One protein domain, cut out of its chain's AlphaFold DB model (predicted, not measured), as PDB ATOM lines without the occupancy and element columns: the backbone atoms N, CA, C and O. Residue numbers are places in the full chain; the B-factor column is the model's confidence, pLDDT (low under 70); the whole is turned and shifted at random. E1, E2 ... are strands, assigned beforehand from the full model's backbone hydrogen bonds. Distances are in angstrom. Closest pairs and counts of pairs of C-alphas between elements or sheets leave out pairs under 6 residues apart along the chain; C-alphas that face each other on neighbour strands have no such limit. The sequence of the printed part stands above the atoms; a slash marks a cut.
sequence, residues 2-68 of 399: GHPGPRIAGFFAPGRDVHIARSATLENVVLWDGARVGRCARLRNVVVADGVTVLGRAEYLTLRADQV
ATOM      1  N   GLY A   2     -33.221  42.325  24.746       47.34
ATOM      2  CA  GLY A   2     -33.478  41.206  25.653       47.34
ATOM      3  C   GLY A   2     -34.904  41.247  26.186       47.34
ATOM      4  O   GLY A   2     -35.285  42.192  26.868       47.34
ATOM      5  N   HIS A   3     -35.705  40.241  25.843       48.91
ATOM      6  CA  HIS A   3     -37.004  40.049  26.476       48.91
ATOM      7  C   HIS A   3     -36.784  39.573  27.917       48.91
ATOM      8  O   HIS A   3     -36.021  38.619  28.102       48.91
ATOM      9  N   PRO A   4     -37.421  40.196  28.924       65.25
ATOM     10  CA  PRO A   4     -37.255  39.778  30.308       65.25
ATOM     11  C   PRO A   4     -37.736  38.330  30.467       65.25
ATOM     12  O   PRO A   4     -38.727  37.925  29.853       65.25
ATOM     13  N   GLY A   5     -36.987  37.542  31.241       79.62
ATOM     14  CA  GLY A   5     -37.380  36.195  31.651       79.62
ATOM     15  C   GLY A   5     -38.652  36.198  32.516       79.62
ATOM     16  O   GLY A   5     -39.261  37.255  32.713       79.62
ATOM     17  N   PRO A   6     -39.069  35.028  33.038       84.75
ATOM     18  CA  PRO A   6     -40.259  34.946  33.878       84.75
ATOM     19  C   PRO A   6     -40.138  35.893  35.076       84.75
ATOM     20  O   PRO A   6     -39.065  36.047  35.662       84.75
ATOM     21  N   ARG A   7     -41.246  36.539  35.440       88.75
ATOM     22  CA  ARG A   7     -41.299  37.399  36.625       88.75
ATOM     23  C   ARG A   7     -41.474  36.513  37.848       88.75
ATOM     24  O   ARG A   7     -42.484  35.824  37.932       88.75
ATOM     25  N   ILE A   8     -40.515  36.536  38.765       89.31
ATOM     26  CA  ILE A   8     -40.534  35.726  39.987       89.31
ATOM     27  C   ILE A   8     -40.548  36.663  41.194       89.31
ATOM     28  O   ILE A   8     -39.759  37.604  41.252       89.31
ATOM     29  N   ALA A   9     -41.450  36.413  42.137       84.50
ATOM     30  CA  ALA A   9     -41.574  37.135  43.396       84.50
ATOM     31  C   ALA A   9     -41.667  36.148  44.574       84.50
ATOM     32  O   ALA A   9     -42.244  35.070  44.454       84.50
ATOM     33  N   GLY A  10     -41.115  36.510  45.731       85.38
ATOM     34  CA  GLY A  10     -41.137  35.638  46.909       85.38
ATOM     35  C   GLY A  10     -40.332  34.346  46.720       85.38
ATOM     36  O   GLY A  10     -39.300  34.351  46.047       85.38
ATOM     37  N   PHE A  11     -40.774  33.245  47.337       81.50
ATOM     38  CA  PHE A  11     -40.027  31.986  47.275       81.50
ATOM     39  C   PHE A  11     -40.226  31.266  45.933       81.50
ATOM     40  O   PHE A  11     -41.318  31.261  45.361       81.50
ATOM     41  N   PHE A  12     -39.173  30.620  45.439       89.38
ATOM     42  CA  PHE A  12     -39.217  29.824  44.218       89.38
ATOM     43  C   PHE A  12     -38.310  28.597  44.349       89.38
ATOM     44  O   PHE A  12     -37.114  28.744  44.583       89.38
ATOM     45  N   ALA A  13     -38.882  27.401  44.203       85.06
ATOM     46  CA  ALA A  13     -38.171  26.129  44.346       85.06
ATOM     47  C   ALA A  13     -38.497  25.184  43.172       85.06
ATOM     48  O   ALA A  13     -39.532  24.513  43.213       85.06
ATOM     49  N   PRO A  14     -37.673  25.151  42.108       89.38
ATOM     50  CA  PRO A  14     -37.843  24.222  40.997       89.38
ATOM     51  C   PRO A  14     -37.119  22.887  41.229       89.38
ATOM     52  O   PRO A  14     -36.002  22.856  41.744       89.38
ATOM     53  N   GLY A  15     -37.747  21.798  40.796       82.75
ATOM     54  CA  GLY A  15     -37.150  20.477  40.629       82.75
ATOM     55  C   GLY A  15     -36.357  20.356  39.323       82.75
ATOM     56  O   GLY A  15     -36.000  21.350  38.683       82.75
ATOM     57  N   ARG A  16     -36.079  19.122  38.912       82.06
ATOM     58  CA  ARG A  16     -35.354  18.773  37.680       82.06
ATOM     59  C   ARG A  16     -36.255  18.922  36.451       82.06
ATOM     60  O   ARG A  16     -37.461  18.749  36.542       82.06
ATOM     61  N   ASP A  17     -35.688  19.255  35.293       85.50
ATOM     62  CA  ASP A  17     -36.401  19.290  33.997       85.50
ATOM     63  C   ASP A  17     -37.667  20.173  33.941       85.50
ATOM     64  O   ASP A  17     -38.598  19.941  33.165       85.50
ATOM     65  N   VAL A  18     -37.697  21.231  34.750       88.50
ATOM     66  CA  VAL A  18     -38.799  22.194  34.773       88.50
ATOM     67  C   VAL A  18     -38.697  23.159  33.587       88.50
ATOM     68  O   VAL A  18     -37.671  23.807  33.369       88.50
ATOM     69  N   HIS A  19     -39.791  23.336  32.844       88.75
ATOM     70  CA  HIS A  19     -39.857  24.275  31.720       88.75
ATOM     71  C   HIS A  19     -40.763  25.465  32.027       88.75
ATOM     72  O   HIS A  19     -41.964  25.300  32.212       88.75
ATOM     73  N   ILE A  20     -40.225  26.686  32.005       90.19
ATOM     74  CA  ILE A  20     -40.981  27.907  32.328       90.19
ATOM     75  C   ILE A  20     -40.952  28.857  31.139       90.19
ATOM     76  O   ILE A  20     -39.894  29.310  30.699       90.19
ATOM     77  N   ALA A  21     -42.126  29.192  30.610       89.12
ATOM     78  CA  ALA A  21     -42.234  30.181  29.554       89.12
ATOM     79  C   ALA A  21     -41.790  31.566  30.051       89.12
ATOM     80  O   ALA A  21     -42.174  32.012  31.129       89.12
ATOM     81  N   ARG A  22     -41.049  32.300  29.212       87.94
ATOM     82  CA  ARG A  22     -40.491  33.625  29.556       87.94
ATOM     83  C   ARG A  22     -41.526  34.663  29.995       87.94
ATOM     84  O   ARG A  22     -41.187  35.573  30.731       87.94
ATOM     85  N   SER A  23     -42.776  34.544  29.552       87.81
ATOM     86  CA  SER A  23     -43.856  35.466  29.927       87.81
ATOM     87  C   SER A  23     -44.635  35.052  31.183       87.81
ATOM     88  O   SER A  23     -45.656  35.668  31.487       87.81
ATOM     89  N   ALA A  24     -44.213  34.000  31.889       87.94
ATOM     90  CA  ALA A  24     -44.874  33.553  33.109       87.94
ATOM     91  C   ALA A  24     -44.621  34.514  34.284       87.94
ATOM     92  O   ALA A  24     -43.596  35.193  34.354       87.94
ATOM     93  N   THR A  25     -45.575  34.567  35.212       89.19
ATOM     94  CA  THR A  25     -45.446  35.259  36.501       89.19
ATOM     95  C   THR A  25     -45.605  34.241  37.624       89.19
ATOM     96  O   THR A  25     -46.597  33.516  37.646       89.19
ATOM     97  N   LEU A  26     -44.636  34.182  38.530       90.06
ATOM     98  CA  LEU A  26     -44.550  33.234  39.635       90.06
ATOM     99  C   LEU A  26     -44.408  34.019  40.943       90.06
ATOM    100  O   LEU A  26     -43.549  34.890  41.041       90.06
ATOM    101  N   GLU A  27     -45.218  33.713  41.945       88.25
ATOM    102  CA  GLU A  27     -45.094  34.260  43.296       88.25
ATOM    103  C   GLU A  27     -45.209  33.117  44.306       88.25
ATOM    104  O   GLU A  27     -46.236  32.446  44.310       88.25
ATOM    105  N   ASN A  28     -44.207  32.867  45.154       82.94
ATOM    106  CA  ASN A  28     -44.275  31.806  46.176       82.94
ATOM    107  C   ASN A  28     -44.602  30.413  45.580       82.94
ATOM    108  O   ASN A  28     -45.669  29.848  45.831       82.94
ATOM    109  N   VAL A  29     -43.723  29.882  44.723       86.69
ATOM    110  CA  VAL A  29     -43.991  28.685  43.903       86.69
ATOM    111  C   VAL A  29     -42.996  27.551  44.169       86.69
ATOM    112  O   VAL A  29     -41.786  27.767  44.150       86.69
ATOM    113  N   VAL A  30     -43.494  26.323  44.323       84.50
ATOM    114  CA  VAL A  30     -42.703  25.083  44.224       84.50
ATOM    115  C   VAL A  30     -43.089  24.363  42.934       84.50
ATOM    116  O   VAL A  30     -44.272  24.152  42.676       84.50
ATOM    117  N   LEU A  31     -42.114  23.978  42.120       87.75
ATOM    118  CA  LEU A  31     -42.322  23.163  40.923       87.75
ATOM    119  C   LEU A  31     -41.580  21.847  41.137       87.75
ATOM    120  O   LEU A  31     -40.385  21.882  41.398       87.75
ATOM    121  N   TRP A  32     -42.258  20.709  41.070       85.00
ATOM    122  CA  TRP A  32     -41.607  19.396  41.111       85.00
ATOM    123  C   TRP A  32     -41.002  19.042  39.752       85.00
ATOM    124  O   TRP A  32     -41.109  19.816  38.796       85.00
ATOM    125  N   ASP A  33     -40.337  17.892  39.687       82.38
ATOM    126  CA  ASP A  33     -39.630  17.434  38.496       82.38
ATOM    127  C   ASP A  33     -40.553  17.427  37.250       82.38
ATOM    128  O   ASP A  33     -41.773  17.288  37.324       82.38
ATOM    129  N   GLY A  34     -40.015  17.752  36.076       80.94
ATOM    130  CA  GLY A  34     -40.758  17.757  34.811       80.94
ATOM    131  C   GLY A  34     -41.927  18.754  34.693       80.94
ATOM    132  O   GLY A  34     -42.619  18.751  33.666       80.94
ATOM    133  N   ALA A  35     -42.187  19.607  35.693       85.69
ATOM    134  CA  ALA A  35     -43.288  20.569  35.668       85.69
ATOM    135  C   ALA A  35     -43.117  21.605  34.542       85.69
ATOM    136  O   ALA A  35     -42.018  22.078  34.244       85.69
ATOM    137  N   ARG A  36     -44.223  22.007  33.904       87.19
ATOM    138  CA  ARG A  36     -44.202  22.955  32.777       87.19
ATOM    139  C   ARG A  36     -45.135  24.133  33.018       87.19
ATOM    140  O   ARG A  36     -46.314  23.960  33.305       87.19
ATOM    141  N   VAL A  37     -44.644  25.353  32.835       86.44
ATOM    142  CA  VAL A  37     -45.406  26.597  32.985       86.44
ATOM    143  C   VAL A  37     -45.518  27.286  31.627       86.44
ATOM    144  O   VAL A  37     -44.523  27.698  31.031       86.44
ATOM    145  N   GLY A  38     -46.746  27.395  31.123       84.69
ATOM    146  CA  GLY A  38     -47.064  27.943  29.807       84.69
ATOM    147  C   GLY A  38     -46.937  29.467  29.714       84.69
ATOM    148  O   GLY A  38     -46.782  30.179  30.707       84.69
ATOM    149  N   ARG A  39     -47.014  29.989  28.483       85.19
ATOM    150  CA  ARG A  39     -46.936  31.436  28.212       85.19
ATOM    151  C   ARG A  39     -48.055  32.169  28.955       85.19
ATOM    152  O   ARG A  39     -49.201  31.738  28.922       85.19
ATOM    153  N   CYS A  40     -47.716  33.288  29.593       81.94
ATOM    154  CA  CYS A  40     -48.646  34.143  30.342       81.94
ATOM    155  C   CYS A  40     -49.321  33.466  31.552       81.94
ATOM    156  O   CYS A  40     -50.251  34.043  32.122       81.94
ATOM    157  N   ALA A  41     -48.860  32.281  31.967       83.94
ATOM    158  CA  ALA A  41     -49.335  31.633  33.182       83.94
ATOM    159  C   ALA A  41     -48.993  32.484  34.417       83.94
ATOM    160  O   ALA A  41     -47.945  33.133  34.471       83.94
ATOM    161  N   ARG A  42     -49.899  32.495  35.397       85.06
ATOM    162  CA  ARG A  42     -49.759  33.261  36.644       85.06
ATOM    163  C   ARG A  42     -49.940  32.330  37.833       85.06
ATOM    164  O   ARG A  42     -51.056  31.895  38.105       85.06
ATOM    165  N   LEU A  43     -48.849  31.999  38.501       85.94
ATOM    166  CA  LEU A  43     -48.817  31.061  39.615       85.94
ATOM    167  C   LEU A  43     -48.570  31.843  40.902       85.94
ATOM    168  O   LEU A  43     -47.639  32.645  40.943       85.94
ATOM    169  N   ARG A  44     -49.392  31.625  41.933       83.19
ATOM    170  CA  ARG A  44     -49.235  32.294  43.229       83.19
ATOM    171  C   ARG A  44     -49.474  31.341  44.395       83.19
ATOM    172  O   ARG A  44     -50.527  30.719  44.451       83.19
ATOM    173  N   ASN A  45     -48.543  31.271  45.346       78.31
ATOM    174  CA  ASN A  45     -48.615  30.388  46.514       78.31
ATOM    175  C   ASN A  45     -48.904  28.936  46.102       78.31
ATOM    176  O   ASN A  45     -49.814  28.333  46.662       78.31
ATOM    177  N   VAL A  46     -48.237  28.421  45.059       81.75
ATOM    178  CA  VAL A  46     -48.614  27.153  44.414       81.75
ATOM    179  C   VAL A  46     -47.506  26.104  44.432       81.75
ATOM    180  O   VAL A  46     -46.350  26.415  44.166       81.75
ATOM    181  N   VAL A  47     -47.872  24.848  44.674       80.88
ATOM    182  CA  VAL A  47     -47.035  23.672  44.414       80.88
ATOM    183  C   VAL A  47     -47.550  22.978  43.154       80.88
ATOM    184  O   VAL A  47     -48.733  22.644  43.073       80.88
ATOM    185  N   VAL A  48     -46.694  22.786  42.155       82.00
ATOM    186  CA  VAL A  48     -47.022  22.079  40.909       82.00
ATOM    187  C   VAL A  48     -46.338  20.721  40.937       82.00
ATOM    188  O   VAL A  48     -45.114  20.665  41.008       82.00
ATOM    189  N   ALA A  49     -47.133  19.652  40.905       79.56
ATOM    190  CA  ALA A  49     -46.631  18.284  40.966       79.56
ATOM    191  C   ALA A  49     -45.869  17.858  39.700       79.56
ATOM    192  O   ALA A  49     -45.866  18.551  38.677       79.56
ATOM    193  N   ASP A  50     -45.224  16.697  39.808       77.31
ATOM    194  CA  ASP A  50     -44.337  16.146  38.789       77.31
ATOM    195  C   ASP A  50     -45.056  15.955  37.443       77.31
ATOM    196  O   ASP A  50     -46.168  15.425  37.374       77.31
ATOM    197  N   GLY A  51     -44.440  16.439  36.363       74.12
ATOM    198  CA  GLY A  51     -44.974  16.315  35.003       74.12
ATOM    199  C   GLY A  51     -46.271  17.095  34.713       74.12
ATOM    200  O   GLY A  51     -46.902  16.874  33.674       74.12
ATOM    201  N   VAL A  52     -46.703  18.009  35.591       79.62
ATOM    202  CA  VAL A  52     -47.908  18.834  35.381       79.62
ATOM    203  C   VAL A  52     -47.608  20.045  34.496       79.62
ATOM    204  O   VAL A  52     -46.661  20.793  34.730       79.62
ATOM    205  N   THR A  53     -48.472  20.301  33.504       82.12
ATOM    206  CA  THR A  53     -48.401  21.508  32.662       82.12
ATOM    207  C   THR A  53     -49.472  22.537  33.045       82.12
ATOM    208  O   THR A  53     -50.672  22.305  32.890       82.12
ATOM    209  N   VAL A  54     -49.057  23.727  33.487       79.69
ATOM    210  CA  VAL A  54     -49.937  24.845  33.857       79.69
ATOM    211  C   VAL A  54     -49.959  25.906  32.758       79.69
ATOM    212  O   VAL A  54     -49.031  26.694  32.614       79.69
ATOM    213  N   LEU A  55     -51.057  25.975  32.003       81.50
ATOM    214  CA  LEU A  55     -51.229  26.944  30.904       81.50
ATOM    215  C   LEU A  55     -51.929  28.264  31.299       81.50
ATOM    216  O   LEU A  55     -52.220  29.078  30.433       81.50
ATOM    217  N   GLY A  56     -52.263  28.472  32.577       79.38
ATOM    218  CA  GLY A  56     -53.125  29.581  33.013       79.38
ATOM    219  C   GLY A  56     -52.825  30.065  34.429       79.38
ATOM    220  O   GLY A  56     -51.684  29.995  34.882       79.38
ATOM    221  N   ARG A  57     -53.844  30.578  35.131       78.19
ATOM    222  CA  ARG A  57     -53.710  30.975  36.541       78.19
ATOM    223  C   ARG A  57     -53.857  29.758  37.460       78.19
ATOM    224  O   ARG A  57     -54.775  28.968  37.251       78.19
ATOM    225  N   ALA A  58     -52.997  29.636  38.469       73.56
ATOM    226  CA  ALA A  58     -53.088  28.607  39.506       73.56
ATOM    227  C   ALA A  58     -52.669  29.164  40.876       73.56
ATOM    228  O   ALA A  58     -51.744  29.972  40.962       73.56
ATOM    229  N   GLU A  59     -53.350  28.719  41.934       72.94
ATOM    230  CA  GLU A  59     -53.040  29.048  43.331       72.94
ATOM    231  C   GLU A  59     -53.105  27.766  44.181       72.94
ATOM    232  O   GLU A  59     -53.906  26.882  43.873       72.94
ATOM    233  N   TYR A  60     -52.288  27.664  45.238       69.81
ATOM    234  CA  TYR A  60     -52.238  26.561  46.223       69.81
ATOM    235  C   TYR A  60     -51.540  25.260  45.802       69.81
ATOM    236  O   TYR A  60     -50.349  25.082  46.031       69.81
ATOM    237  N   LEU A  61     -52.256  24.297  45.235       71.88
ATOM    238  CA  LEU A  61     -51.702  22.991  44.869       71.88
ATOM    239  C   LEU A  61     -52.290  22.589  43.526       71.88
ATOM    240  O   LEU A  61     -53.480  22.770  43.288       71.88
ATOM    241  N   THR A  62     -51.450  22.089  42.631       73.62
ATOM    242  CA  THR A  62     -51.841  21.687  41.283       73.62
ATOM    243  C   THR A  62     -51.314  20.281  41.015       73.62
ATOM    244  O   THR A  62     -50.101  20.080  40.946       73.62
ATOM    245  N   LEU A  63     -52.229  19.324  40.868       77.19
ATOM    246  CA  LEU A  63     -51.939  17.894  40.703       77.19
ATOM    247  C   LEU A  63     -52.461  17.385  39.352       77.19
ATOM    248  O   LEU A  63     -53.444  17.924  38.835       77.19
ATOM    249  N   ARG A  64     -51.849  16.332  38.797       74.88
ATOM    250  CA  ARG A  64     -52.427  15.565  37.679       74.88
ATOM    251  C   ARG A  64     -53.400  14.525  38.232       74.88
ATOM    252  O   ARG A  64     -53.137  13.951  39.287       74.88
ATOM    253  N   ALA A  65     -54.536  14.315  37.573       70.69
ATOM    254  CA  ALA A  65     -55.592  13.491  38.159       70.69
ATOM    255  C   ALA A  65     -55.235  11.998  38.249       70.69
ATOM    256  O   ALA A  65     -55.592  11.359  39.228       70.69
ATOM    257  N   ASP A  66     -54.480  11.461  37.292       75.38
ATOM    258  CA  ASP A  66     -53.947  10.087  37.300       75.38
ATOM    259  C   ASP A  66     -52.910   9.830  38.409       75.38
ATOM    260  O   ASP A  66     -52.714   8.691  38.823       75.38
ATOM    261  N   GLN A  67     -52.262  10.880  38.919       75.75
ATOM    262  CA  GLN A  67     -51.341  10.790  40.057       75.75
ATOM    263  C   GLN A  67     -52.068  10.821  41.409       75.75
ATOM    264  O   GLN A  67     -51.450  10.615  42.454       75.75
ATOM    265  N   VAL A  68     -53.376  11.089  41.413       75.38
ATOM    266  CA  VAL A  68     -54.192  11.131  42.624       75.38
ATOM    267  C   VAL A  68     -54.991   9.833  42.709       75.38
ATOM    268  O   VAL A  68     -55.901   9.592  41.919       75.38
TER     269      VAL A  68
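Overview. This is residues 2 to 68 of the 399 residues of an uncharacterized protein of Planctomycetales bacterium (UniProt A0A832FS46). The printed part is wound in stacked turns, a small solenoid: the parallel strands E1, E2, E3 and E4 lie side by side as one wall, and after each of the first three the backbone folds back to begin the next strand beside the last. The returning links pair with each other by short runs, residues 19 to 20 with 36 to 37 and those with 53 to 54, making a second, narrow row of parallel stretches. The sheet, of order E1 E2 E3 E4, is all parallel and twisted, and residues 2 to 6 and 65 to 68 lie at the two ends of the long axis. The 67 printed residues have no named helix and four named strands, E1 to E4 in that order; the class is all strand, though under half of the residues, 30 of 67, are in named elements. The whole is compact, with a radius of gyration of the C-alphas of 10.9 A, and elongated, spanning 39 by 20 by 19 A.

Along the chain. E1 is residues 7 to 14, 14.3 A from first to last C-alpha, and begins at C-alpha 7 at (-41.299, 37.399, 36.625). It bends by 110 degrees at residue 10. E2 is residues 25 to 31, 13.3 A long, and begins at C-alpha 25 at (-45.446, 35.259, 36.501). E3 is residues 42 to 48, 12.3 A long. E4 is residues 57 to 64, 15.5 A long, bends by 107 degrees at residue 60 and ends at C-alpha 64 at (-52.427, 15.565, 37.679).

Arrangement. E1 and E4 are the edge strands of the sheet, and E2 and E3 are inner strands. E1 and E2 are parallel at 7 degrees; C-alphas 7 and 25, which face each other, are 4.7 A apart, and N 9 and O 26 are within hydrogen-bond range at 2.8 A. E2 and E3 are parallel at 4 degrees; N 43 and O 25 are within hydrogen-bond range at 2.8 A, as are N 30 and O 46 at 2.9 A. E3 and E4 are parallel at 29 degrees; C-alphas 46 and 60, which face each other, are 4.1 A apart, and N 47 and O 60 are within hydrogen-bond range at 2.8 A. E1 and E4 are apart.

Size, cuts and confidence. The two C-alphas farthest apart, those of Gly 2 and Val 68, are 40.3 A from each other. The printed part has no cut, and the links E1 to E2, E2 to E3 and E3 to E4, of 10, 10 and 8 residues, are short but not tight. The mean pLDDT of the printed part is 81.2, and residues 2 to 4 and residue 60 are under 70.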